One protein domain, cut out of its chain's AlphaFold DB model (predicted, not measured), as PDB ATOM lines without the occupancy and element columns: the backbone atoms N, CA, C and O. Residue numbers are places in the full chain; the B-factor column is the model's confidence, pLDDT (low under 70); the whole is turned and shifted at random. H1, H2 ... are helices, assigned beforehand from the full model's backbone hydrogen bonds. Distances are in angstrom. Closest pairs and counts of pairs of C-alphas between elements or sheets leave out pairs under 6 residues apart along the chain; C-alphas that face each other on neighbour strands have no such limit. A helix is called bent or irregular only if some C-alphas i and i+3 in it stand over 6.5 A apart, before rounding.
ATOM      1  N   LEU A  10    -164.075-298.760-250.071       68.81
ATOM      2  CA  LEU A  10    -163.774-297.326-250.055       68.81
ATOM      3  C   LEU A  10    -164.901-296.548-249.366       68.81
ATOM      4  O   LEU A  10    -164.623-295.685-248.542       68.81
ATOM      5  N   PHE A  11    -166.158-296.926-249.614       68.88
ATOM      6  CA  PHE A  11    -167.324-296.348-248.938       68.88
ATOM      7  C   PHE A  11    -167.378-296.643-247.434       68.88
ATOM      8  O   PHE A  11    -168.036-295.904-246.713       68.88
ATOM      9  N   ASP A  12    -166.668-297.667-246.952       72.56
ATOM     10  CA  ASP A  12    -166.590-298.020-245.527       72.56
ATOM     11  C   ASP A  12    -165.445-297.320-244.773       72.56
ATOM     12  O   ASP A  12    -165.367-297.390-243.543       72.56
ATOM     13  N   MET A  13    -164.512-296.686-245.487       76.19
ATOM     14  CA  MET A  13    -163.320-296.089-244.880       76.19
ATOM     15  C   MET A  13    -163.630-294.755-244.181       76.19
ATOM     16  O   MET A  13    -164.636-294.113-244.495       76.19
ATOM     17  N   PRO A  14    -162.798-294.328-243.211       78.19
ATOM     18  CA  PRO A  14    -162.884-292.982-242.653       78.19
ATOM     19  C   PRO A  14    -162.862-291.930-243.765       78.19
ATOM     20  O   PRO A  14    -162.095-292.063-244.717       78.19
ATOM     21  N   ILE A  15    -163.701-290.899-243.636       78.25
ATOM     22  CA  ILE A  15    -163.907-289.860-244.659       78.25
ATOM     23  C   ILE A  15    -162.602-289.122-245.013       78.25
ATOM     24  O   ILE A  15    -162.419-288.684-246.141       78.25
ATOM     25  N   ASP A  16    -161.666-289.059-244.065       72.12
ATOM     26  CA  ASP A  16    -160.379-288.376-244.151       72.12
ATOM     27  C   ASP A  16    -159.212-289.264-244.631       72.12
ATOM     28  O   ASP A  16    -158.093-288.761-244.784       72.12
ATOM     29  N   SER A  17    -159.433-290.562-244.887       77.81
ATOM     30  CA  SER A  17    -158.360-291.484-245.284       77.81
ATOM     31  C   SER A  17    -157.903-291.276-246.734       77.81
ATOM     32  O   SER A  17    -158.693-290.921-247.611       77.81
ATOM     33  N   GLU A  18    -156.622-291.553-247.021       74.75
ATOM     34  CA  GLU A  18    -156.068-291.454-248.385       74.75
ATOM     35  C   GLU A  18    -156.826-292.344-249.382       74.75
ATOM     36  O   GLU A  18    -157.026-291.972-250.536       74.75
ATOM     37  N   GLU A  19    -157.290-293.514-248.947       71.50
ATOM     38  CA  GLU A  19    -158.077-294.413-249.785       71.50
ATOM     39  C   GLU A  19    -159.499-293.902-250.026       71.50
ATOM     40  O   GLU A  19    -160.010-294.063-251.135       71.50
ATOM     41  N   HIS A  20    -160.133-293.265-249.035       72.31
ATOM     42  CA  HIS A  20    -161.445-292.643-249.214       72.31
ATOM     43  C   HIS A  20    -161.361-291.432-250.151       72.31
ATOM     44  O   HIS A  20    -162.246-291.240-250.980       72.31
ATOM     45  N   ALA A  21    -160.245-290.693-250.133       70.88
ATOM     46  CA  ALA A  21    -159.956-289.666-251.133       70.88
ATOM     47  C   ALA A  21    -159.869-290.236-252.565       70.88
ATOM     48  O   ALA A  21    -160.131-289.515-253.519       70.88
ATOM     49  N   GLY A  22    -159.605-291.536-252.739       68.25
ATOM     50  CA  GLY A  22    -159.725-292.210-254.038       68.25
ATOM     51  C   GLY A  22    -161.149-292.179-254.617       68.25
ATOM     52  O   GLY A  22    -161.312-292.183-255.835       68.25
ATOM     53  N   LEU A  23    -162.190-292.063-253.777       68.25
ATOM     54  CA  LEU A  23    -163.563-291.827-254.243       68.25
ATOM     55  C   LEU A  23    -163.716-290.454-254.889       68.25
ATOM     56  O   LEU A  23    -164.473-290.325-255.840       68.25
ATOM     57  N   ARG A  24    -163.001-289.429-254.425       67.44
ATOM     58  CA  ARG A  24    -163.013-288.114-255.082       67.44
ATOM     59  C   ARG A  24    -162.584-288.238-256.544       67.44
ATOM     60  O   ARG A  24    -163.211-287.650-257.416       67.44
ATOM     61  N   ASP A  25    -161.539-289.021-256.789       65.88
ATOM     62  CA  ASP A  25    -160.894-289.117-258.098       65.88
ATOM     63  C   ASP A  25    -161.660-290.057-259.059       65.88
ATOM     64  O   ASP A  25    -161.693-289.806-260.265       65.88
ATOM     65  N   ASP A  26    -162.333-291.094-258.533       61.25
ATOM     66  CA  ASP A  26    -163.053-292.106-259.327       61.25
ATOM     67  C   ASP A  26    -164.594-291.950-259.327       61.25
ATOM     68  O   ASP A  26    -165.275-292.369-260.270       61.25
ATOM     69  N   ALA A  27    -165.188-291.380-258.274       55.50
ATOM     70  CA  ALA A  27    -166.627-291.474-258.001       55.50
ATOM     71  C   ALA A  27    -167.478-290.311-258.534       55.50
ATOM     72  O   ALA A  27    -168.705-290.410-258.470       55.50
ATOM     73  N   TRP A  28    -166.912-289.277-259.176       56.31
ATOM     74  CA  TRP A  28    -167.741-288.326-259.951       56.31
ATOM     75  C   TRP A  28    -168.472-288.981-261.128       56.31
ATOM     76  O   TRP A  28    -169.417-288.414-261.670       56.31
ATOM     77  N   ILE A  29    -168.114-290.220-261.478       49.69
ATOM     78  CA  ILE A  29    -168.879-291.067-262.402       49.69
ATOM     79  C   ILE A  29    -170.275-291.420-261.828       49.69
ATOM     80  O   ILE A  29    -171.189-291.745-262.584       49.69
ATOM     81  N   GLY A  30    -170.470-291.318-260.507       55.03
ATOM     82  CA  GLY A  30    -171.713-291.632-259.795       55.03
ATOM     83  C   GLY A  30    -172.778-290.529-259.762       55.03
ATOM     84  O   GLY A  30    -173.907-290.796-259.347       55.03
ATOM     85  N   GLY A  31    -172.446-289.315-260.214       72.00
ATOM     86  CA  GLY A  31    -173.355-288.164-260.248       72.00
ATOM     87  C   GLY A  31    -173.704-287.577-258.872       72.00
ATOM     88  O   GLY A  31    -173.124-287.936-257.845       72.00
ATOM     89  N   ASP A  32    -174.686-286.673-258.863       71.62
ATOM     90  CA  ASP A  32    -175.081-285.843-257.711       71.62
ATOM     91  C   ASP A  32    -175.366-286.634-256.422       71.62
ATOM     92  O   ASP A  32    -175.155-286.136-255.317       71.62
ATOM     93  N   GLY A  33    -175.825-287.884-256.555       76.31
ATOM     94  CA  GLY A  33    -176.149-288.764-255.427       76.31
ATOM     95  C   GLY A  33    -174.938-289.233-254.614       76.31
ATOM     96  O   GLY A  33    -175.120-289.722-253.504       76.31
ATOM     97  N   ILE A  34    -173.721-289.083-255.143       83.75
ATOM     98  CA  ILE A  34    -172.466-289.420-254.457       83.75
ATOM     99  C   ILE A  34    -171.721-288.152-254.037       83.75
ATOM    100  O   ILE A  34    -171.171-288.097-252.937       83.75
ATOM    101  N   GLU A  35    -171.732-287.118-254.881       87.31
ATOM    102  CA  GLU A  35    -170.970-285.895-254.631       87.31
ATOM    103  C   GLU A  35    -171.467-285.127-253.395       87.31
ATOM    104  O   GLU A  35    -170.660-284.725-252.559       87.31
ATOM    105  N   GLY A  36    -172.783-284.965-253.232       90.56
ATOM    106  CA  GLY A  36    -173.351-284.263-252.076       90.56
ATOM    107  C   GLY A  36    -172.959-284.887-250.725       90.56
ATOM    108  O   GLY A  36    -172.399-284.180-249.882       90.56
ATOM    109  N   PRO A  37    -173.190-286.202-250.513       90.31
ATOM    110  CA  PRO A  37    -172.763-286.906-249.303       90.31
ATOM    111  C   PRO A  37    -171.256-286.845-249.044       90.31
ATOM    112  O   PRO A  37    -170.863-286.666-247.894       90.31
ATOM    113  N   TYR A  38    -170.421-286.940-250.087       88.75
ATOM    114  CA  TYR A  38    -168.970-286.795-249.949       88.75
ATOM    115  C   TYR A  38    -168.594-285.405-249.432       88.75
ATOM    116  O   TYR A  38    -167.950-285.282-248.394       88.75
ATOM    117  N   LEU A  39    -169.024-284.353-250.139       91.12
ATOM    118  CA  LEU A  39    -168.667-282.971-249.816       91.12
ATOM    119  C   LEU A  39    -169.132-282.591-248.412       91.12
ATOM    120  O   LEU A  39    -168.354-282.055-247.626       91.12
ATOM    121  N   LEU A  40    -170.389-282.904-248.081       94.44
ATOM    122  CA  LEU A  40    -170.909-282.652-246.743       94.44
ATOM    123  C   LEU A  40    -170.146-283.464-245.695       94.44
ATOM    124  O   LEU A  40    -169.797-282.916-244.656       94.44
ATOM    125  N   GLY A  41    -169.868-284.740-245.972       92.44
ATOM    126  CA  GLY A  41    -169.134-285.618-245.071       92.44
ATOM    127  C   GLY A  41    -167.746-285.084-244.725       92.44
ATOM    128  O   GLY A  41    -167.384-285.037-243.551       92.44
ATOM    129  N   MET A  42    -167.011-284.589-245.722       91.12
ATOM    130  CA  MET A  42    -165.718-283.924-245.530       91.12
ATOM    131  C   MET A  42    -165.839-282.664-244.662       91.12
ATOM    132  O   MET A  42    -165.019-282.444-243.775       91.12
ATOM    133  N   LEU A  43    -166.880-281.857-244.885       93.62
ATOM    134  CA  LEU A  43    -167.123-280.615-244.146       93.62
ATOM    135  C   LEU A  43    -167.507-280.835-242.677       93.62
ATOM    136  O   LEU A  43    -167.272-279.957-241.846       93.62
ATOM    137  N   ILE A  44    -168.112-281.979-242.347       94.38
ATOM    138  CA  ILE A  44    -168.554-282.294-240.977       94.38
ATOM    139  C   ILE A  44    -167.737-283.403-240.302       94.38
ATOM    140  O   ILE A  44    -167.980-283.708-239.137       94.38
ATOM    141  N   GLY A  45    -166.777-284.006-241.007       90.38
ATOM    142  CA  GLY A  45    -165.961-285.115-240.507       90.38
ATOM    143  C   GLY A  45    -166.730-286.429-240.309       90.38
ATOM    144  O   GLY A  45    -166.350-287.234-239.461       90.38
ATOM    145  N   GLU A  46    -167.808-286.665-241.063       90.75
ATOM    146  CA  GLU A  46    -168.621-287.890-240.983       90.75
ATOM    147  C   GLU A  46    -168.671-288.605-242.342       90.75
ATOM    148  O   GLU A  46    -168.857-287.978-243.378       90.75
ATOM    149  N   ASN A  47    -168.571-289.937-242.361       87.94
ATOM    150  CA  ASN A  47    -168.819-290.709-243.582       87.94
ATOM    151  C   ASN A  47    -170.331-290.943-243.753       87.94
ATOM    152  O   ASN A  47    -170.939-291.726-243.020       87.94
ATOM    153  N   LEU A  48    -170.931-290.266-244.735       89.31
ATOM    154  CA  LEU A  48    -172.379-290.270-244.962       89.31
ATOM    155  C   LEU A  48    -172.864-291.360-245.930       89.31
ATOM    156  O   LEU A  48    -174.070-291.543-246.070       89.31
ATOM    157  N   PHE A  49    -171.971-292.115-246.575       83.00
ATOM    158  CA  PHE A  49    -172.350-293.101-247.597       83.00
ATOM    159  C   PHE A  49    -173.038-294.349-247.050       83.00
ATOM    160  O   PHE A  49    -173.785-295.015-247.765       83.00
ATOM    161  N   LEU A  50    -172.779-294.676-245.786       74.75
ATOM    162  CA  LEU A  50    -173.372-295.832-245.111       74.75
ATOM    163  C   LEU A  50    -174.679-295.500-244.396       74.75
ATOM    164  O   LEU A  50    -175.303-296.380-243.798       74.75
ATOM    165  N   LEU A  51    -175.073-294.229-244.413       81.56
ATOM    166  CA  LEU A  51    -176.213-293.755-243.657       81.56
ATOM    167  C   LEU A  51    -177.468-293.718-244.533       81.56
ATOM    168  O   LEU A  51    -177.393-293.447-245.732       81.56
ATOM    169  N   PRO A  52    -178.647-293.977-243.943       86.88
ATOM    170  CA  PRO A  52    -179.919-293.759-244.617       86.88
ATOM    171  C   PRO A  52    -180.037-292.331-245.176       86.88
ATOM    172  O   PRO A  52    -179.577-291.370-244.554       86.88
ATOM    173  N   ASN A  53    -180.677-292.172-246.339       87.69
ATOM    174  CA  ASN A  53    -180.740-290.868-247.007       87.69
ATOM    175  C   ASN A  53    -181.436-289.793-246.145       87.69
ATOM    176  O   ASN A  53    -181.112-288.618-246.264       87.69
ATOM    177  N   ASP A  54    -182.386-290.156-245.283       92.56
ATOM    178  CA  ASP A  54    -183.022-289.236-244.330       92.56
ATOM    179  C   ASP A  54    -182.022-288.662-243.317       92.56
ATOM    180  O   ASP A  54    -182.127-287.489-242.963       92.56
ATOM    181  N   ILE A  55    -181.003-289.433-242.927       94.25
ATOM    182  CA  ILE A  55    -179.900-288.933-242.101       94.25
ATOM    183  C   ILE A  55    -179.044-287.940-242.890       94.25
ATOM    184  O   ILE A  55    -178.738-286.873-242.367       94.25
ATOM    185  N   TYR A  56    -178.714-288.225-244.155       93.31
ATOM    186  CA  TYR A  56    -178.015-287.263-245.021       93.31
ATOM    187  C   TYR A  56    -178.791-285.943-245.152       93.31
ATOM    188  O   TYR A  56    -178.220-284.865-244.975       93.31
ATOM    189  N   ILE A  57    -180.104-286.015-245.386       96.00
ATOM    190  CA  ILE A  57    -180.968-284.834-245.458       96.00
ATOM    191  C   ILE A  57    -180.989-284.070-244.128       96.00
ATOM    192  O   ILE A  57    -180.881-282.844-244.129       96.00
ATOM    193  N   GLN A  58    -181.070-284.767-242.992       97.25
ATOM    194  CA  GLN A  58    -180.996-284.125-241.681       97.25
ATOM    195  C   GLN A  58    -179.648-283.419-241.475       97.25
ATOM    196  O   GLN A  58    -179.621-282.276-241.027       97.25
ATOM    197  N   ARG A  59    -178.533-284.053-241.860       97.50
ATOM    198  CA  ARG A  59    -177.194-283.450-241.783       97.50
ATOM    199  C   ARG A  59    -177.060-282.215-242.667       97.50
ATOM    200  O   ARG A  59    -176.498-281.220-242.216       97.50
ATOM    201  N   LEU A  60    -177.621-282.235-243.877       97.06
ATOM    202  CA  LEU A  60    -177.714-281.036-244.713       97.06
ATOM    203  C   LEU A  60    -178.491-279.928-244.000       97.06
ATOM    204  O   LEU A  60    -178.051-278.780-243.975       97.06
ATOM    205  N   HIS A  61    -179.622-280.270-243.386       98.12
ATOM    206  CA  HIS A  61    -180.460-279.305-242.687       98.12
ATOM    207  C   HIS A  61    -179.712-278.649-241.514       98.12
ATOM    208  O   HIS A  61    -179.747-277.421-241.370       98.12
ATOM    209  N   ASP A  62    -178.994-279.449-240.723       98.12
ATOM    210  CA  ASP A  62    -178.155-279.000-239.605       98.12
ATOM    211  C   ASP A  62    -176.975-278.136-240.084       98.12
ATOM    212  O   ASP A  62    -176.558-277.212-239.387       98.12
ATOM    213  N   PHE A  63    -176.457-278.398-241.287       98.19
ATOM    214  CA  PHE A  63    -175.349-277.653-241.885       98.19
ATOM    215  C   PHE A  63    -175.776-276.297-242.473       98.19
ATOM    216  O   PHE A  63    -175.085-275.292-242.275       98.19
ATOM    217  N   ILE A  64    -176.913-276.260-243.178       98.25
ATOM    218  CA  ILE A  64    -177.426-275.088-243.910       98.25
ATOM    219  C   ILE A  64    -178.145-274.099-242.987       98.25
ATOM    220  O   ILE A  64    -177.956-272.887-243.119       98.25
ATOM    221  N   THR A  65    -178.943-274.588-242.032       98.12
ATOM    222  CA  THR A  65    -179.744-273.737-241.131       98.12
ATOM    223  C   THR A  65    -178.927-272.649-240.421       98.12
ATOM    224  O   THR A  65    -179.330-271.487-240.500       98.12
ATOM    225  N   PRO A  66    -177.803-272.958-239.739       97.69
ATOM    226  CA  PRO A  66    -177.033-271.944-239.017       97.69
ATOM    227  C   PRO A  66    -176.243-271.002-239.934       97.69
ATOM    228  O   PRO A  66    -175.836-269.936-239.481       97.69
ATOM    229  N   ARG A  67    -176.008-271.379-241.197       97.25
ATOM    230  CA  ARG A  67    -175.241-270.575-242.162       97.25
ATOM    231  C   ARG A  67    -176.109-269.587-242.937       97.25
ATOM    232  O   ARG A  67    -175.625-268.526-243.315       97.25
ATOM    233  N   PHE A  68    -177.384-269.917-243.138       97.69
ATOM    234  CA  PHE A  68    -178.318-269.082-243.888       97.69
ATOM    235  C   PHE A  68    -179.621-268.863-243.123       97.69
ATOM    236  O   PHE A  68    -179.815-267.832-242.487       97.69
ATOM    237  N   SER A  69    -180.544-269.823-243.198       97.19
ATOM    238  CA  SER A  69    -181.818-269.767-242.487       97.19
ATOM    239  C   SER A  69    -182.498-271.131-242.458       97.19
ATOM    240  O   SER A  69    -182.279-271.976-243.329       97.19
ATOM    241  N   SER A  70    -183.413-271.323-241.504       97.06
ATOM    242  CA  SER A  70    -184.283-272.505-241.478       97.06
ATOM    243  C   SER A  70    -185.147-272.613-242.736       97.06
ATOM    244  O   SER A  70    -185.403-273.716-243.201       97.06
ATOM    245  N   ARG A  71    -185.572-271.485-243.323       96.88
ATOM    246  CA  ARG A  71    -186.368-271.488-244.558       96.88
ATOM    247  C   ARG A  71    -185.559-272.006-245.749       96.88
ATOM    248  O   ARG A  71    -186.059-272.844-246.488       96.88
ATOM    249  N   ALA A  72    -184.309-271.565-245.902       97.25
ATOM    250  CA  ALA A  72    -183.421-272.095-246.936       97.25
ATOM    251  C   ALA A  72    -183.219-273.611-246.764       97.25
ATOM    252  O   ALA A  72    -183.332-274.365-247.727       97.25
ATOM    253  N   ALA A  73    -183.007-274.071-245.527       97.31
ATOM    254  CA  ALA A  73    -182.863-275.495-245.245       97.31
ATOM    255  C   ALA A  73    -184.128-276.300-245.607       97.31
ATOM    256  O   ALA A  73    -184.012-277.316-246.284       97.31
ATOM    257  N   ILE A  74    -185.330-275.814-245.274       96.56
ATOM    258  CA  ILE A  74    -186.605-276.468-245.631       96.56
ATOM    259  C   ILE A  74    -186.776-276.615-247.151       96.56
ATOM    260  O   ILE A  74    -187.268-277.642-247.618       96.56
ATOM    261  N   ILE A  75    -186.378-275.601-247.924       96.69
ATOM    262  CA  ILE A  75    -186.520-275.599-249.388       96.69
ATOM    263  C   ILE A  75    -185.531-276.576-250.029       96.69
ATOM    264  O   ILE A  75    -185.915-277.396-250.864       96.69
ATOM    265  N   PHE A  76    -184.254-276.477-249.654       97.25
ATOM    266  CA  PHE A  76    -183.166-277.127-250.383       97.25
ATOM    267  C   PHE A  76    -182.721-278.466-249.783       97.25
ATOM    268  O   PHE A  76    -182.212-279.315-250.508       97.25
ATOM    269  N   CYS A  77    -182.926-278.708-248.487       96.38
ATOM    270  CA  CYS A  77    -182.542-279.963-247.831       96.38
ATOM    271  C   CYS A  77    -183.694-280.970-247.925       96.38
ATOM    272  O   CYS A  77    -184.302-281.353-246.929       96.38
ATOM    273  N   THR A  78    -184.021-281.379-249.147       94.00
ATOM    274  CA  THR A  78    -185.021-282.414-249.430       94.00
ATOM    275  C   THR A  78    -184.447-283.429-250.410       94.00
ATOM    276  O   THR A  78    -183.494-283.127-251.123       94.00
ATOM    277  N   PHE A  79    -185.052-284.617-250.506       88.12
ATOM    278  CA  PHE A  79    -184.608-285.631-251.470       88.12
ATOM    279  C   PHE A  79    -184.618-285.147-252.927       88.12
ATOM    280  O   PHE A  79    -183.842-285.661-253.725       88.12
ATOM    281  N   SER A  80    -185.503-284.209-253.291       88.88
ATOM    282  CA  SER A  80    -185.613-283.726-254.672       88.88
ATOM    283  C   SER A  80    -184.698-282.545-254.976       88.88
ATOM    284  O   SER A  80    -184.248-282.428-256.110       88.88
ATOM    285  N   GLU A  81    -184.416-281.690-253.990       94.12
ATOM    286  CA  GLU A  81    -183.701-280.426-254.220       94.12
ATOM    287  C   GLU A  81    -182.260-280.420-253.692       94.12
ATOM    288  O   GLU A  81    -181.507-279.502-254.012       94.12
ATOM    289  N   SER A  82    -181.830-281.429-252.922       93.56
ATOM    290  CA  SER A  82    -180.508-281.417-252.275       93.56
ATOM    291  C   SER A  82    -179.331-281.343-253.246       93.56
ATOM    292  O   SER A  82    -178.268-280.856-252.871       93.56
ATOM    293  N   SER A  83    -179.491-281.795-254.494       92.56
ATOM    294  CA  SER A  83    -178.435-281.670-255.509       92.56
ATOM    295  C   SER A  83    -178.144-280.213-255.880       92.56
ATOM    296  O   SER A  83    -177.010-279.883-256.216       92.56
ATOM    297  N   LEU A  84    -179.115-279.305-255.725       94.75
ATOM    298  CA  LEU A  84    -178.921-277.870-255.957       94.75
ATOM    299  C   LEU A  84    -177.952-277.233-254.952       94.75
ATOM    300  O   LEU A  84    -177.451-276.141-255.205       94.75
ATOM    301  N   LEU A  85    -177.668-277.905-253.831       95.88
ATOM    302  CA  LEU A  85    -176.690-277.461-252.838       95.88
ATOM    303  C   LEU A  85    -175.254-277.855-253.190       95.88
ATOM    304  O   LEU A  85    -174.332-277.282-252.614       95.88
ATOM    305  N   ILE A  86    -175.031-278.778-254.132       93.38
ATOM    306  CA  ILE A  86    -173.686-279.265-254.482       93.38
ATOM    307  C   ILE A  86    -172.725-278.125-254.857       93.38
ATOM    308  O   ILE A  86    -171.623-278.110-254.313       93.38
ATOM    309  N   PRO A  87    -173.102-277.126-255.686       92.56
ATOM    310  CA  PRO A  87    -172.216-275.998-255.973       92.56
ATOM    311  C   PRO A  87    -171.777-275.242-254.710       92.56
ATOM    312  O   PRO A  87    -170.617-274.867-254.575       92.56
ATOM    313  N   TYR A  88    -172.690-275.048-253.757       95.12
ATOM    314  CA  TYR A  88    -172.359-274.401-252.491       95.12
ATOM    315  C   TYR A  88    -171.458-275.283-251.612       95.12
ATOM    316  O   TYR A  88    -170.463-274.798-251.070       95.12
ATOM    317  N   LEU A  89    -171.766-276.579-251.500       94.31
ATOM    318  CA  LEU A  89    -170.953-277.531-250.740       94.31
ATOM    319  C   LEU A  89    -169.531-277.626-251.299       94.31
ATOM    320  O   LEU A  89    -168.584-277.661-250.523       94.31
ATOM    321  N   ARG A  90    -169.369-277.601-252.626       90.88
ATOM    322  CA  ARG A  90    -168.056-277.650-253.278       90.88
ATOM    323  C   ARG A  90    -167.227-276.415-252.954       90.88
ATOM    324  O   ARG A  90    -166.112-276.546-252.462       90.88
ATOM    325  N   LYS A  91    -167.806-275.223-253.131       91.56
ATOM    326  CA  LYS A  91    -167.153-273.966-252.747       91.56
ATOM    327  C   LYS A  91    -166.762-273.960-251.269       91.56
ATOM    328  O   LYS A  91    -165.669-273.529-250.922       91.56
ATOM    329  N   THR A  92    -167.650-274.430-250.399       93.50
ATOM    330  CA  THR A  92    -167.386-274.475-248.955       93.50
ATOM    331  C   THR A  92    -166.266-275.460-248.637       93.50
ATOM    332  O   THR A  92    -165.375-275.136-247.865       93.50
ATOM    333  N   TYR A  93    -166.255-276.627-249.280       91.31
ATOM    334  CA  TYR A  93    -165.187-277.617-249.157       91.31
ATOM    335  C   TYR A  93    -163.818-277.045-249.556       91.31
ATOM    336  O   TYR A  93    -162.851-277.230-248.822       91.31
ATOM    337  N   GLU A  94    -163.737-276.300-250.660       88.69
ATOM    338  CA  GLU A  94    -162.489-275.659-251.109       88.69
ATOM    339  C   GLU A  94    -161.974-274.582-250.142       88.69
ATOM    340  O   GLU A  94    -160.777-274.307-250.105       88.69
ATOM    341  N   LEU A  95    -162.870-273.950-249.379       89.81
ATOM    342  CA  LEU A  95    -162.528-272.882-248.436       89.81
ATOM    343  C   LEU A  95    -162.255-273.388-247.015       89.81
ATOM    344  O   LEU A  95    -161.442-272.793-246.309       89.81
ATOM    345  N   GLU A  96    -162.965-274.428-246.576       92.44
ATOM    346  CA  GLU A  96    -162.975-274.895-245.183       92.44
ATOM    347  C   GLU A  96    -162.139-276.166-244.961       92.44
ATOM    348  O   GLU A  96    -161.970-276.582-243.816       92.44
ATOM    349  N   THR A  97    -161.599-276.785-246.016       86.06
ATOM    350  CA  THR A  97    -160.792-278.007-245.900       86.06
ATOM    351  C   THR A  97    -159.390-277.830-246.484       86.06
ATOM    352  O   THR A  97    -159.192-277.107-247.455       86.06
ATOM    353  N   ASP A  98    -158.407-278.536-245.917       82.88
ATOM    354  CA  ASP A  98    -157.018-278.547-246.409       82.88
ATOM    355  C   ASP A  98    -156.802-279.534-247.575       82.88
ATOM    356  O   ASP A  98    -155.669-279.791-248.001       82.88
ATOM    357  N   TYR A  99    -157.877-280.138-248.084       76.00
ATOM    358  CA  TYR A  99    -157.785-281.128-249.145       76.00
ATOM    359  C   TYR A  99    -157.615-280.464-250.519       76.00
ATOM    360  O   TYR A  99    -158.088-279.351-250.748       76.00
ATOM    361  N   PRO A 100    -156.961-281.146-251.480       73.44
ATOM    362  CA  PRO A 100    -156.807-280.622-252.829       73.44
ATOM    363  C   PRO A 100    -158.144-280.269-253.486       73.44
ATOM    364  O   PRO A 100    -159.133-280.998-253.326       73.44
ATOM    365  N   SER A 101    -158.118-279.190-254.275       73.25
ATOM    366  CA  SER A 101    -159.233-278.763-255.120       73.25
ATOM    367  C   SER A 101    -159.731-279.921-255.976       73.25
ATOM    368  O   SER A 101    -158.939-280.650-256.576       73.25
ATOM    369  N   ILE A 102    -161.051-280.067-256.003       70.62
ATOM    370  CA  ILE A 102    -161.783-281.112-256.719       70.62
ATOM    371  C   ILE A 102    -161.631-280.865-258.220       70.62
ATOM    372  O   ILE A 102    -160.996-281.634-258.935       70.62
ATOM    373  N   ASP A 103    -162.073-279.713-258.697       65.00
ATOM    374  CA  ASP A 103    -161.801-279.303-260.064       65.00
ATOM    375  C   ASP A 103    -160.594-278.364-260.081       65.00
ATOM    376  O   ASP A 103    -160.319-277.656-259.115       65.00
ATOM    377  N   GLY A 104    -159.843-278.335-261.183       60.94
ATOM    378  CA  GLY A 104    -158.853-277.278-261.411       60.94
ATOM    379  C   GLY A 104    -159.497-275.875-261.409       60.94
ATOM    380  O   GLY A 104    -160.660-275.723-261.055       60.94
ATOM    381  N   PRO A 105    -158.800-274.816-261.856       55.16
ATOM    382  CA  PRO A 105    -159.364-273.463-261.847       55.16
ATOM    383  C   PRO A 105    -160.699-273.405-262.615       55.16
ATOM    384  O   PRO A 105    -160.724-273.468-263.849       55.16
ATOM    385  N   ARG A 106    -161.812-273.311-261.875       64.62
ATOM    386  CA  ARG A 106    -163.184-273.334-262.395       64.62
ATOM    387  C   ARG A 106    -163.791-271.932-262.353       64.62
ATOM    388  O   ARG A 106    -163.283-271.004-261.732       64.62
ATOM    389  N   ASN A 107    -164.867-271.750-263.110       66.06
ATOM    390  CA  ASN A 107    -165.674-270.541-263.047       66.06
ATOM    391  C   ASN A 107    -166.694-270.683-261.908       66.06
ATOM    392  O   ASN A 107    -167.743-271.297-262.103       66.06
ATOM    393  N   ASN A 108    -166.407-270.070-260.758       85.56
ATOM    394  CA  ASN A 108    -167.198-270.182-259.522       85.56
ATOM    395  C   ASN A 108    -168.538-269.422-259.583       85.56
ATOM    396  O   ASN A 108    -169.196-269.199-258.571       85.56
ATOM    397  N   ARG A 109    -168.980-268.989-260.774       88.81
ATOM    398  CA  ARG A 109    -170.213-268.208-260.944       88.81
ATOM    399  C   ARG A 109    -171.453-268.954-260.456       88.81
ATOM    400  O   ARG A 109    -172.314-268.318-259.866       88.81
ATOM    401  N   ILE A 110    -171.560-270.263-260.704       91.12
ATOM    402  CA  ILE A 110    -172.713-271.057-260.240       91.12
ATOM    403  C   ILE A 110    -172.690-271.166-258.715       91.12
ATOM    404  O   ILE A 110    -173.699-270.926-258.069       91.12
ATOM    405  N   GLU A 111    -171.528-271.455-258.142       92.56
ATOM    406  CA  GLU A 111    -171.342-271.620-256.698       92.56
ATOM    407  C   GLU A 111    -171.669-270.326-255.948       92.56
ATOM    408  O   GLU A 111    -172.463-270.333-255.011       92.56
ATOM    409  N   ASN A 112    -171.150-269.196-256.441       93.69
ATOM    410  CA  ASN A 112    -171.472-267.864-255.938       93.69
ATOM    411  C   ASN A 112    -172.969-267.549-256.074       93.69
ATOM    412  O   ASN A 112    -173.552-266.938-255.185       93.69
ATOM    413  N   ALA A 113    -173.610-267.959-257.173       94.75
ATOM    414  CA  ALA A 113    -175.031-267.703-257.383       94.75
ATOM    415  C   ALA A 113    -175.916-268.495-256.416       94.75
ATOM    416  O   ALA A 113    -176.879-267.947-255.884       94.75
ATOM    417  N   ILE A 114    -175.600-269.773-256.197       96.25
ATOM    418  CA  ILE A 114    -176.335-270.625-255.262       96.25
ATOM    419  C   ILE A 114    -176.139-270.130-253.830       96.25
ATOM    420  O   ILE A 114    -177.126-269.959-253.123       96.25
ATOM    421  N   GLU A 115    -174.909-269.815-253.417       96.69
ATOM    422  CA  GLU A 115    -174.650-269.211-252.104       96.69
ATOM    423  C   GLU A 115    -175.441-267.907-251.911       96.69
ATOM    424  O   GLU A 115    -176.100-267.720-250.888       96.69
ATOM    425  N   PHE A 116    -175.435-267.026-252.916       97.00
ATOM    426  CA  PHE A 116    -176.195-265.780-252.872       97.00
ATOM    427  C   PHE A 116    -177.698-266.028-252.712       97.00
ATOM    428  O   PHE A 116    -178.334-265.372-251.888       97.00
ATOM    429  N   LEU A 117    -178.263-266.990-253.448       96.88
ATOM    430  CA  LEU A 117    -179.672-267.370-253.335       96.88
ATOM    431  C   LEU A 117    -180.020-267.952-251.964       96.88
ATOM    432  O   LEU A 117    -181.086-267.646-251.440       96.88
ATOM    433  N   LEU A 118    -179.137-268.752-251.360       97.19
ATOM    434  CA  LEU A 118    -179.358-269.298-250.017       97.19
ATOM    435  C   LEU A 118    -179.492-268.184-248.967       97.19
ATOM    436  O   LEU A 118    -180.296-268.312-248.041       97.19
ATOM    437  N   GLY A 119    -178.750-267.083-249.133       96.75
ATOM    438  CA  GLY A 119    -178.852-265.888-248.289       96.75
ATOM    439  C   GLY A 119    -179.972-264.912-248.673       96.75
ATOM    440  O   GLY A 119    -180.405-264.138-247.825       96.75
ATOM    441  N   ASN A 120    -180.452-264.948-249.920       97.31
ATOM    442  CA  ASN A 120    -181.400-263.982-250.488       97.31
ATOM    443  C   ASN A 120    -182.467-264.718-251.315       97.31
ATOM    444  O   ASN A 120    -182.456-264.699-252.547       97.31
ATOM    445  N   LEU A 121    -183.379-265.416-250.632       96.75
ATOM    446  CA  LEU A 121    -184.357-266.299-251.281       96.75
ATOM    447  C   LEU A 121    -185.317-265.546-252.221       96.75
ATOM    448  O   LEU A 121    -185.795-266.111-253.196       96.75
ATOM    449  N   ASP A 122    -185.584-264.272-251.959       95.06
ATOM    450  CA  ASP A 122    -186.452-263.403-252.756       95.06
ATOM    451  C   ASP A 122    -185.722-262.669-253.895       95.06
ATOM    452  O   ASP A 122    -186.338-261.876-254.612       95.06
ATOM    453  N   ALA A 123    -184.436-262.960-254.116       96.38
ATOM    454  CA  ALA A 123    -183.630-262.258-255.104       96.38
ATOM    455  C   ALA A 123    -184.182-262.359-256.539       96.38
ATOM    456  O   ALA A 123    -184.443-263.425-257.123       96.38
ATOM    457  N   THR A 124    -184.276-261.196-257.166       95.81
ATOM    458  CA  THR A 124    -184.614-261.024-258.576       95.81
ATOM    459  C   THR A 124    -183.452-261.434-259.486       95.81
ATOM    460  O   THR A 124    -182.297-261.512-259.071       95.81
ATOM    461  N   ASP A 125    -183.735-261.697-260.770       95.69
ATOM    462  CA  ASP A 125    -182.664-261.995-261.738       95.69
ATOM    463  C   ASP A 125    -181.697-260.811-261.893       95.69
ATOM    464  O   ASP A 125    -180.506-261.022-262.119       95.69
ATOM    465  N   SER A 126    -182.196-259.582-261.725       97.31
ATOM    466  CA  SER A 126    -181.407-258.350-261.737       97.31
ATOM    467  C   SER A 126    -180.408-258.300-260.580       97.31
ATOM    468  O   SER A 126    -179.234-258.017-260.803       97.31
ATOM    469  N   GLU A 127    -180.838-258.616-259.356       97.94
ATOM    470  CA  GLU A 127    -179.960-258.629-258.175       97.94
ATOM    471  C   GLU A 127    -178.876-259.702-258.288       97.94
ATOM    472  O   GLU A 127    -177.703-259.424-258.039       97.94
ATOM    473  N   ILE A 128    -179.240-260.897-258.764       96.62
ATOM    474  CA  ILE A 128    -178.281-261.977-259.028       96.62
ATOM    475  C   ILE A 128    -177.283-261.550-260.114       96.62
ATOM    476  O   ILE A 128    -176.083-261.790-259.992       96.62
ATOM    477  N   ALA A 129    -177.755-260.901-261.182       96.00
ATOM    478  CA  ALA A 129    -176.897-260.433-262.265       96.00
ATOM    479  C   ALA A 129    -175.892-259.374-261.792       96.00
ATOM    480  O   ALA A 129    -174.721-259.446-262.165       96.00
ATOM    481  N   ILE A 130    -176.333-258.434-260.947       97.31
ATOM    482  CA  ILE A 130    -175.471-257.421-260.325       97.31
ATOM    483  C   ILE A 130    -174.411-258.094-259.450       97.31
ATOM    484  O   ILE A 130    -173.229-257.807-259.617       97.31
ATOM    485  N   PHE A 131    -174.814-259.017-258.572       96.56
ATOM    486  CA  PHE A 131    -173.893-259.726-257.681       96.56
ATOM    487  C   PHE A 131    -172.827-260.528-258.443       96.56
ATOM    488  O   PHE A 131    -171.662-260.549-258.059       96.56
ATOM    489  N   LEU A 132    -173.212-261.169-259.549       94.06
ATOM    490  CA  LEU A 132    -172.313-261.983-260.372       94.06
ATOM    491  C   LEU A 132    -171.564-261.187-261.455       94.06
ATOM    492  O   LEU A 132    -170.901-261.807-262.295       94.06
ATOM    493  N   GLU A 133    -171.718-259.859-261.484       95.19
ATOM    494  CA  GLU A 133    -171.151-258.953-262.494       95.19
ATOM    495  C   GLU A 133    -171.428-259.428-263.936       95.19
ATOM    496  O   GLU A 133    -170.549-259.541-264.794       95.19
ATOM    497  N   THR A 134    -172.687-259.771-264.203       94.31
ATOM    498  CA  THR A 134    -173.142-260.389-265.454       94.31
ATOM    499  C   THR A 134    -174.478-259.785-265.902       94.31
ATOM    500  O   THR A 134    -174.997-258.851-265.301       94.31
ATOM    501  N   THR A 135    -175.060-260.292-266.990       95.88
ATOM    502  CA  THR A 135    -176.397-259.871-267.454       95.88
ATOM    503  C   THR A 135    -177.503-260.814-266.974       95.88
ATOM    504  O   THR A 135    -177.281-262.023-266.879       95.88
ATOM    505  N   GLU A 136    -178.729-260.309-266.796       96.31
ATOM    506  CA  GLU A 136    -179.922-261.137-266.509       96.31
ATOM    507  C   GLU A 136    -180.105-262.257-267.540       96.31
ATOM    508  O   GLU A 136    -180.390-263.405-267.209       96.31
ATOM    509  N   LYS A 137    -179.843-261.952-268.817       95.50
ATOM    510  CA  LYS A 137    -179.893-262.934-269.903       95.50
ATOM    511  C   LYS A 137    -178.908-264.089-269.694       95.50
ATOM    512  O   LYS A 137    -179.185-265.202-270.131       95.50
ATOM    513  N   GLN A 138    -177.747-263.833-269.091       93.00
ATOM    514  CA  GLN A 138    -176.786-264.879-268.740       93.00
ATOM    515  C   GLN A 138    -177.219-265.644-267.490       93.00
ATOM    516  O   GLN A 138    -177.076-266.860-267.489       93.00
ATOM    517  N   VAL A 139    -177.801-264.976-266.488       93.06
ATOM    518  CA  VAL A 139    -178.376-265.630-265.297       93.06
ATOM    519  C   VAL A 139    -179.455-266.639-265.699       93.06
ATOM    520  O   VAL A 139    -179.370-267.807-265.337       93.06
ATOM    521  N   LEU A 140    -180.392-266.236-266.561       92.81
ATOM    522  CA  LEU A 140    -181.476-267.090-267.068       92.81
ATOM    523  C   LEU A 140    -181.003-268.297-267.897       92.81
ATOM    524  O   LEU A 140    -181.783-269.207-268.167       92.81
ATOM    525  N   ARG A 141    -179.742-268.307-268.348       91.75
ATOM    526  CA  ARG A 141    -179.145-269.442-269.073       91.75
ATOM    527  C   ARG A 141    -178.488-270.460-268.147       91.75
ATOM    528  O   ARG A 141    -178.120-271.530-268.621       91.75
ATOM    529  N   ILE A 142    -178.319-270.132-266.869       91.06
ATOM    530  CA  ILE A 142    -177.761-271.043-265.874       91.06
ATOM    531  C   ILE A 142    -178.917-271.896-265.336       91.06
ATOM    532  O   ILE A 142    -179.838-271.392-264.683       91.06
ATOM    533  N   SER A 143    -178.888-273.191-265.653       91.31
ATOM    534  CA  SER A 143    -179.938-274.148-265.288       91.31
ATOM    535  C   SER A 143    -180.130-274.249-263.780       91.31
ATOM    536  O   SER A 143    -181.271-274.241-263.324       91.31
ATOM    537  N   ASP A 144    -179.037-274.263-263.017       91.81
ATOM    538  CA  ASP A 144    -179.066-274.445-261.561       91.81
ATOM    539  C   ASP A 144    -179.749-273.271-260.857       91.81
ATOM    540  O   ASP A 144    -180.603-273.472-259.997       91.81
ATOM    541  N   ILE A 145    -179.482-272.038-261.304       93.94
ATOM    542  CA  ILE A 145    -180.173-270.837-260.805       93.94
ATOM    543  C   ILE A 145    -181.670-270.925-261.114       93.94
ATOM    544  O   ILE A 145    -182.516-270.659-260.259       93.94
ATOM    545  N   THR A 146    -182.017-271.329-262.336       94.75
ATOM    546  CA  THR A 146    -183.419-271.461-262.753       94.75
ATOM    547  C   THR A 146    -184.156-272.521-261.930       94.75
ATOM    548  O   THR A 146    -185.320-272.318-261.569       94.75
ATOM    549  N   ALA A 147    -183.495-273.642-261.630       95.19
ATOM    550  CA  ALA A 147    -184.022-274.709-260.790       95.19
ATOM    551  C   ALA A 147    -184.183-274.250-259.332       95.19
ATOM    552  O   ALA A 147    -185.283-274.352-258.793       95.19
ATOM    553  N   ALA A 148    -183.166-273.615-258.744       95.50
ATOM    554  CA  ALA A 148    -183.225-273.081-257.383       95.50
ATOM    555  C   ALA A 148    -184.362-272.065-257.199       95.50
ATOM    556  O   ALA A 148    -185.183-272.190-256.291       95.50
ATOM    557  N   LYS A 149    -184.521-271.120-258.135       95.94
ATOM    558  CA  LYS A 149    -185.647-270.172-258.116       95.94
ATOM    559  C   LYS A 149    -187.008-270.836-258.317       95.94
ATOM    560  O   LYS A 149    -188.038-270.247-257.983       95.94
ATOM    561  N   ARG A 150    -187.072-272.018-258.934       95.62
ATOM    562  CA  ARG A 150    -188.317-272.791-259.039       95.62
ATOM    563  C   ARG A 150    -188.648-273.461-257.709       95.62
ATOM    564  O   ARG A 150    -189.803-273.383-257.306       95.62
ATOM    565  N   ALA A 151    -187.658-274.052-257.041       94.94
ATOM    566  CA  ALA A 151    -187.823-274.649-255.718       94.94
ATOM    567  C   ALA A 151    -188.339-273.617-254.701       94.94
ATOM    568  O   ALA A 151    -189.335-273.865-254.026       94.94
ATOM    569  N   ILE A 152    -187.754-272.413-254.695       95.31
ATOM    570  CA  ILE A 152    -188.189-271.309-253.825       95.31
ATOM    571  C   ILE A 152    -189.653-270.924-254.084       95.31
ATOM    572  O   ILE A 152    -190.466-270.898-253.164       95.31
ATOM    573  N   ARG A 153    -190.027-270.690-255.350       93.88
ATOM    574  CA  ARG A 153    -191.415-270.343-255.710       93.88
ATOM    575  C   ARG A 153    -192.411-271.451-255.371       93.88
ATOM    576  O   ARG A 153    -193.583-271.181-255.129       93.88
ATOM    577  N   PHE A 154    -191.990-272.711-255.413       92.06
ATOM    578  CA  PHE A 154    -192.862-273.825-255.059       92.06
ATOM    579  C   PHE A 154    -193.175-273.861-253.558       92.06
ATOM    580  O   PHE A 154    -194.311-274.161-253.199       92.06
ATOM    581  N   ASP A 155    -192.212-273.515-252.699       91.44
ATOM    582  CA  ASP A 155    -192.427-273.350-251.254       91.44
ATOM    583  C   ASP A 155    -193.416-272.216-250.944       91.44
ATOM    584  O   ASP A 155    -194.354-272.412-250.176       91.44
ATOM    585  N   GLU A 156    -193.289-271.072-251.620       86.88
ATOM    586  CA  GLU A 156    -194.188-269.919-251.436       86.88
ATOM    587  C   GLU A 156    -195.658-270.240-251.720       86.88
ATOM    588  O   GLU A 156    -196.543-269.707-251.063       86.88
ATOM    589  N   ASN A 157    -195.931-271.139-252.668       84.31
ATOM    590  CA  ASN A 157    -197.296-271.541-253.015       84.31
ATOM    591  C   ASN A 157    -197.907-272.572-252.047       84.31
ATOM    592  O   ASN A 157    -199.081-272.916-252.194       84.31
ATOM    593  N   LYS A 158    -197.120-273.125-251.116       76.19
ATOM    594  CA  LYS A 158    -197.596-274.076-250.097       76.19
ATOM    595  C   LYS A 158    -198.002-273.402-248.784       76.19
ATOM    596  O   LYS A 158    -198.627-274.071-247.961       76.19
TER     597      LYS A 158
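AT A GLANCE: This is residues 10 to 158 of the 159 residues of an uncharacterized protein of Blastopirellula sp (UniProt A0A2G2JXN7). Helix H5 runs through the middle of a layered pile of crossed helices, with H2 packed on one side of it and H6 crossing it on the other. H1 folds against H2 as a hairpin at one end of the longest axis, the short H7 and H8 make the other end, and H3, H4 and H9 cover further sides, H9 alongside H6. The printed part has 149 residues with nine named helices, H1 to H9 in chain order, and no named strand: the class is all helix. It is compact, with a radius of gyration of the C-alphas of 15.6 A, and its C-alphas span 45 by 36 by 25 A.

HOW THE PARTS SIT: Start at the hub, H5, residues 82 to 96. H2, residues 32 to 44, touches it, the closest C-alphas being those of Gly 36 and Ile 86, 5.6 A apart; they run the same way at 38 degrees, only just a steep tilt. H6, residues 109 to 119, touches H5 about perpendicular, at 77 degrees, with the C-alphas of Pro 87 and Glu 111 closest at 4.5 A. H9, residues 143 to 156, touches H6 with residues 144 to 148 alone, the same way at a shallow tilt of 14 degrees; the C-alphas of Ile 114 and Ile 145 are closest, at 6.7 A. Residues 151 to 155 of H9 touch H4, residues 70 to 76, closest at the C-alphas of Ile 75 and Ile 152, 6.4 A. H4 in turn touches H3, residues 53 to 64, at the C-alphas of His 61 and Ala 73, 5.2 A. H7, residues 125 to 131, only just touches H6, with 3 pairs of C-alphas within 8 A, and touches H8, residues 136 to 139, at the C-alphas of Ala 129 and Glu 136, 5.3 A. H1, residues 18 to 30, and H2 form a hairpin, closest at the C-alphas of Trp 28 and Glu 35, 6.7 A; H1 and H5 are apart. Each O i to N i+4 pair is within hydrogen-bond range in H3, H4, H6, H7 and H9; H2 has 8 of 9, H5 8 of 11, H1 3 of 9 beside 6 of 10 O i to N i+3 pairs, and H8 is too short for an i+4 pair.

IN THESE COORDINATES: Find C-alpha 82 at (-180.508, -281.417, -252.275); from there H5 runs 20.0 A to C-alpha 96, only just irregular, with C-alphas 84 and 87 7.0 A apart. H1 begins at C-alpha 18, (-156.068, -291.454, -248.385), runs 19.4 A and is irregular, with C-alphas 25 and 28 7.1 A apart. H2 is 18.3 A long, H3 16.4 A and H6 15.5 A. H9 runs 20.3 A to C-alpha 156 at (-194.188, -269.919, -251.436).

THE WHOLE: The two C-alphas farthest apart, those of Glu 18 and Asn 157, are 46.0 A apart. The printed part has no cut, and its one long link is residues 97 to 108, from H5 to H6. Mean pLDDT of the printed part is 87.7; look for values under 70 at residues 10 to 11, 22 to 30 and 103 to 107.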